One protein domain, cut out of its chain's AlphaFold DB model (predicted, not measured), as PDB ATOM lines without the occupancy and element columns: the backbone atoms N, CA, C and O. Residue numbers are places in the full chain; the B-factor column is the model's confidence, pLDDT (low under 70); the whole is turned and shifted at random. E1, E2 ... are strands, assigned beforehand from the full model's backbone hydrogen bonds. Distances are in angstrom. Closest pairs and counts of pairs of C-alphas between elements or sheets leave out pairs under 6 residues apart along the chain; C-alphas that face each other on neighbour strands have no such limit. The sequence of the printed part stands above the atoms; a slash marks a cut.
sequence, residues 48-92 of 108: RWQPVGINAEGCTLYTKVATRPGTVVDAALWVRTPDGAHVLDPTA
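Overview. This is residues 48 to 92 of the 108 residues of an uncharacterized protein of Halothiobacillus sp. LS2 (UniProt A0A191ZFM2). With little regular structure, a slender hairpin of E1 and E2 makes the long axis, and a loop from its far end folds back to the short strand E3 beside E2. Residues 86 to 87 pair antiparallel with residues 79 to 80 of E3. The 45 printed residues, under half in named elements, include no named helix and three strands, an all-strand antiparallel meander, each strand neighbouring the one before, E1 - E2 - E3. The whole is only just compact, close to loose, with radius of gyration of the C-alphas 11.1 A and spans 34 by 20 by 12 A.

Along the chain. E1, residues 48 to 54, begins at C-alpha 48 (189.205, 209.202, 208.372) and spans 18.0 A. E2, residues 60 to 66, spans 19.4 A. E3, residues 78 to 80, ends at C-alpha 80 (181.196, 213.127, 218.161).

Arrangement. E1 and E2 are antiparallel at 148 degrees, with N 50 and O 63 2.8 A apart. E2 and E3, also a hairpin, are antiparallel at 118 degrees, with N 62 and O 78 2.8 A apart.

Size, cuts and confidence. The printed part has no cut. The link E2 to E3 is long. Residue 90 is under pLDDT 70.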
ATOM      1  N   ARG A  48     189.292 207.953 207.608       93.38
ATOM      2  CA  ARG A  48     189.205 209.202 208.372       93.38
ATOM      3  C   ARG A  48     187.749 209.534 208.662       93.38
ATOM      4  O   ARG A  48     186.868 209.143 207.900       93.38
ATOM      5  N   TRP A  49     187.516 210.283 209.730       94.38
ATOM      6  CA  TRP A  49     186.214 210.881 209.998       94.38
ATOM      7  C   TRP A  49     186.013 212.099 209.101       94.38
ATOM      8  O   TRP A  49     186.882 212.967 209.022       94.38
ATOM      9  N   GLN A  50     184.882 212.151 208.411       95.12
ATOM     10  CA  GLN A  50     184.502 213.243 207.525       95.12
ATOM     11  C   GLN A  50     183.200 213.852 208.047       95.12
ATOM     12  O   GLN A  50     182.215 213.120 208.142       95.12
ATOM     13  N   PRO A  51     183.164 215.151 208.391       94.62
ATOM     14  CA  PRO A  51     181.907 215.812 208.714       94.62
ATOM     15  C   PRO A  51     181.023 215.866 207.464       94.62
ATOM     16  O   PRO A  51     181.518 216.145 206.367       94.62
ATOM     17  N   VAL A  52     179.733 215.586 207.633       95.25
ATOM     18  CA  VAL A  52     178.751 215.518 206.534       95.25
ATOM     19  C   VAL A  52     177.526 216.401 206.747       95.25
ATOM     20  O   VAL A  52     176.787 216.644 205.800       95.25
ATOM     21  N   GLY A  53     177.308 216.912 207.960       92.56
ATOM     22  CA  GLY A  53     176.184 217.797 208.235       92.56
ATOM     23  C   GLY A  53     175.969 218.044 209.717       92.56
ATOM     24  O   GLY A  53     176.816 217.709 210.544       92.56
ATOM     25  N   ILE A  54     174.819 218.629 210.031       90.81
ATOM     26  CA  ILE A  54     174.353 218.889 211.392       90.81
ATOM     27  C   ILE A  54     172.936 218.316 211.503       90.81
ATOM     28  O   ILE A  54     172.140 218.486 210.577       90.81
ATOM     29  N   ASN A  55     172.629 217.594 212.584       85.88
ATOM     30  CA  ASN A  55     171.283 217.068 212.824       85.88
ATOM     31  C   ASN A  55     170.338 218.148 213.400       85.88
ATOM     32  O   ASN A  55     170.743 219.279 213.666       85.88
ATOM     33  N   ALA A  56     169.069 217.792 213.617       85.00
ATOM     34  CA  ALA A  56     168.067 218.705 214.178       85.00
ATOM     35  C   ALA A  56     168.394 219.187 215.607       85.00
ATOM     36  O   ALA A  56     167.911 220.234 216.028       85.00
ATOM     37  N   GLU A  57     169.228 218.444 216.332       83.25
ATOM     38  CA  GLU A  57     169.650 218.740 217.704       83.25
ATOM     39  C   GLU A  57     170.890 219.659 217.734       83.25
ATOM     40  O   GLU A  57     171.315 220.116 218.792       83.25
ATOM     41  N   GLY A  58     171.463 219.990 216.569       84.44
ATOM     42  CA  GLY A  58     172.643 220.852 216.452       84.44
ATOM     43  C   GLY A  58     173.976 220.100 216.483       84.44
ATOM     44  O   GLY A  58     175.039 220.716 216.563       84.44
ATOM     45  N   CYS A  59     173.953 218.774 216.379       86.25
ATOM     46  CA  CYS A  59     175.130 217.924 216.475       86.25
ATOM     47  C   CYS A  59     175.771 217.678 215.118       86.25
ATOM     48  O   CYS A  59     175.099 217.316 214.152       86.25
ATOM     49  N   THR A  60     177.095 217.842 215.046       89.62
ATOM     50  CA  THR A  60     177.843 217.530 213.824       89.62
ATOM     51  C   THR A  60     177.838 216.024 213.580       89.62
ATOM     52  O   THR A  60     178.259 215.237 214.429       89.62
ATOM     53  N   LEU A  61     177.386 215.649 212.389       91.56
ATOM     54  CA  LEU A  61     177.360 214.284 211.894       91.56
ATOM     55  C   LEU A  61     178.648 213.982 211.132       91.56
ATOM     56  O   LEU A  61     179.119 214.789 210.327       91.56
ATOM     57  N   TYR A  62     179.173 212.783 211.345       94.50
ATOM     58  CA  TYR A  62     180.388 212.274 210.731       94.50
ATOM     59  C   TYR A  62     180.124 210.954 210.017       94.50
ATOM     60  O   TYR A  62     179.300 210.148 210.438       94.50
ATOM     61  N   THR A  63     180.884 210.694 208.963       95.44
ATOM     62  CA  THR A  63     180.971 209.373 208.339       95.44
ATOM     63  C   THR A  63     182.426 208.940 208.216       95.44
ATOM     64  O   THR A  63     183.348 209.752 208.356       95.44
ATOM     65  N   LYS A  64     182.650 207.653 207.960       95.12
ATOM     66  CA  LYS A  64     183.982 207.122 207.690       95.12
ATOM     67  C   LYS A  64     184.257 207.199 206.197       95.12
ATOM     68  O   LYS A  64     183.484 206.720 205.378       95.12
ATOM     69  N   VAL A  65     185.404 207.763 205.843       93.56
ATOM     70  CA  VAL A  65     185.907 207.770 204.468       93.56
ATOM     71  C   VAL A  65     187.172 206.938 204.429       93.56
ATOM     72  O   VAL A  65     188.141 207.275 205.111       93.56
ATOM     73  N   ALA A  66     187.173 205.863 203.641       93.81
ATOM     74  CA  ALA A  66     188.361 205.049 203.419       93.81
ATOM     75  C   ALA A  66     189.521 205.922 202.905       93.81
ATOM     76  O   ALA A  66     189.373 206.711 201.972       93.81
ATOM     77  N   THR A  67     190.687 205.793 203.530       93.06
ATOM     78  CA  THR A  67     191.921 206.507 203.161       93.06
ATOM     79  C   THR A  67     192.938 205.594 202.489       93.06
ATOM     80  O   THR A  67     193.982 206.065 202.045       93.06
ATOM     81  N   ARG A  68     192.647 204.289 202.403       89.56
ATOM     82  CA  ARG A  68     193.493 203.289 201.749       89.56
ATOM     83  C   ARG A  68     192.662 202.391 200.828       89.56
ATOM     84  O   ARG A  68     191.528 202.060 201.184       89.56
ATOM     85  N   PRO A  69     193.221 201.964 199.682       86.94
ATOM     86  CA  PRO A  69     192.599 200.950 198.840       86.94
ATOM     87  C   PRO A  69     192.329 199.665 199.627       86.94
ATOM     88  O   PRO A  69     193.161 199.239 200.427       86.94
ATOM     89  N   GLY A  70     191.166 199.056 199.402       88.81
ATOM     90  CA  GLY A  70     190.764 197.820 200.079       88.81
ATOM     91  C   GLY A  70     190.233 197.998 201.506       88.81
ATOM     92  O   GLY A  70     189.746 197.025 202.075       88.81
ATOM     93  N   THR A  71     190.255 199.206 202.088       90.00
ATOM     94  CA  THR A  71     189.553 199.444 203.357       90.00
ATOM     95  C   THR A  71     188.049 199.486 203.117       90.00
ATOM     96  O   THR A  71     187.552 200.358 202.404       90.00
ATOM     97  N   VAL A  72     187.319 198.594 203.781       90.88
ATOM     98  CA  VAL A  72     185.859 198.661 203.891       90.88
ATOM     99  C   VAL A  72     185.500 199.437 205.156       90.88
ATOM    100  O   VAL A  72     186.062 199.193 206.224       90.88
ATOM    101  N   VAL A  73     184.575 200.382 205.030       93.06
ATOM    102  CA  VAL A  73     184.038 201.178 206.139       93.06
ATOM    103  C   VAL A  73     182.520 201.044 206.166       93.06
ATOM    104  O   VAL A  73     181.906 200.799 205.130       93.06
ATOM    105  N   ASP A  74     181.914 201.187 207.343       92.88
ATOM    106  CA  ASP A  74     180.460 201.297 207.437       92.88
ATOM    107  C   ASP A  74     179.959 202.618 206.833       92.88
ATOM    108  O   ASP A  74     180.687 203.609 206.770       92.88
ATOM    109  N   ALA A  75     178.698 202.617 206.402       90.12
ATOM    110  CA  ALA A  75     178.014 203.780 205.840       90.12
ATOM    111  C   ALA A  75     177.163 204.527 206.885       90.12
ATOM    112  O   ALA A  75     176.205 205.211 206.528       90.12
ATOM    113  N   ALA A  76     177.455 204.357 208.178       93.31
ATOM    114  CA  ALA A  76     176.644 204.953 209.227       93.31
ATOM    115  C   ALA A  76     176.986 206.437 209.449       93.31
ATOM    116  O   ALA A  76     178.044 206.940 209.044       93.31
ATOM    117  N   LEU A  77     176.058 207.131 210.109       92.25
ATOM    118  CA  LEU A  77     176.230 208.496 210.592       92.25
ATOM    119  C   LEU A  77     176.555 208.450 212.079       92.25
ATOM    120  O   LEU A  77     175.815 207.879 212.875       92.25
ATOM    121  N   TRP A  78     177.676 209.058 212.426       94.19
ATOM    122  CA  TRP A  78     178.253 209.052 213.755       94.19
ATOM    123  C   TRP A  78     178.207 210.451 214.337       94.19
ATOM    124  O   TRP A  78     178.382 211.439 213.624       94.19
ATOM    125  N   VAL A  79     178.039 210.532 215.644       92.12
ATOM    126  CA  VAL A  79     178.108 211.785 216.385       92.12
ATOM    127  C   VAL A  79     179.368 211.789 217.228       92.12
ATOM    128  O   VAL A  79     179.748 210.762 217.794       92.12
ATOM    129  N   ARG A  80     180.039 212.942 217.288       87.38
ATOM    130  CA  ARG A  80     181.196 213.127 218.161       87.38
ATOM    131  C   ARG A  80     180.734 213.609 219.533       87.38
ATOM    132  O   ARG A  80     180.105 214.658 219.638       87.38
ATOM    133  N   THR A  81     181.056 212.846 220.565       85.56
ATOM    134  CA  THR A  81     180.767 213.183 221.957       85.56
ATOM    135  C   THR A  81     181.702 214.295 222.458       85.56
ATOM    136  O   THR A  81     182.762 214.528 221.858       85.56
ATOM    137  N   PRO A  82     181.373 214.981 223.569       82.56
ATOM    138  CA  PRO A  82     182.239 216.017 224.142       82.56
ATOM    139  C   PRO A  82     183.632 215.522 224.561       82.56
ATOM    140  O   PRO A  82     184.604 216.266 224.459       82.56
ATOM    141  N   ASP A  83     183.754 214.259 224.980       84.50
ATOM    142  CA  ASP A  83     185.028 213.587 225.282       84.50
ATOM    143  C   ASP A  83     185.807 213.174 224.017       84.50
ATOM    144  O   ASP A  83     186.964 212.758 224.087       84.50
ATOM    145  N   GLY A  84     185.211 213.356 222.838       84.38
ATOM    146  CA  GLY A  84     185.854 213.175 221.544       84.38
ATOM    147  C   GLY A  84     185.688 211.788 220.928       84.38
ATOM    148  O   GLY A  84     186.258 211.557 219.853       84.38
ATOM    149  N   ALA A  85     184.914 210.896 221.549       88.25
ATOM    150  CA  ALA A  85     184.530 209.611 220.976       88.25
ATOM    151  C   ALA A  85     183.521 209.791 219.830       88.25
ATOM    152  O   ALA A  85     182.823 210.796 219.753       88.25
ATOM    153  N   HIS A  86     183.458 208.823 218.912       90.19
ATOM    154  CA  HIS A  86     182.440 208.783 217.859       90.19
ATOM    155  C   HIS A  86     181.492 207.628 218.153       90.19
ATOM    156  O   HIS A  86     181.940 206.485 218.263       90.19
ATOM    157  N   VAL A  87     180.198 207.916 218.268       90.81
ATOM    158  CA  VAL A  87     179.172 206.937 218.645       90.81
ATOM    159  C   VAL A  87     177.983 206.974 217.689       90.81
ATOM    160  O   VAL A  87     177.731 207.981 217.027       90.81
ATOM    161  N   LEU A  88     177.260 205.859 217.617       89.81
ATOM    162  CA  LEU A  88     175.995 205.729 216.886       89.81
ATOM    163  C   LEU A  88     174.817 206.072 217.802       89.81
ATOM    164  O   LEU A  88     173.905 205.273 217.984       89.81
ATOM    165  N   ASP A  89     174.879 207.247 218.414       81.50
ATOM    166  CA  ASP A  89     173.822 207.770 219.269       81.50
ATOM    167  C   ASP A  89     173.696 209.276 219.002       81.50
ATOM    168  O   ASP A  89     174.628 210.025 219.317       81.50
ATOM    169  N   PRO A  90     172.591 209.730 218.384       69.00
ATOM    170  CA  PRO A  90     172.406 211.135 218.050       69.00
ATOM    171  C   PRO A  90     172.371 212.034 219.289       69.00
ATOM    172  O   PRO A  90     172.814 213.171 219.202       69.00
ATOM    173  N   THR A  91     171.967 211.511 220.449       77.31
ATOM    174  CA  THR A  91     171.830 212.291 221.688       77.31
ATOM    175  C   THR A  91     173.162 212.517 222.417       77.31
ATOM    176  O   THR A  91     173.285 213.407 223.260       77.31
ATOM    177  N   ALA A  92     174.204 211.759 222.064       77.44
ATOM    178  CA  ALA A  92     175.465 211.717 222.806       77.44
ATOM    179  C   ALA A  92     176.373 212.952 222.622       77.44
ATOM    180  O   ALA A  92     177.333 213.143 223.373       77.44
TER     181      ALA A  92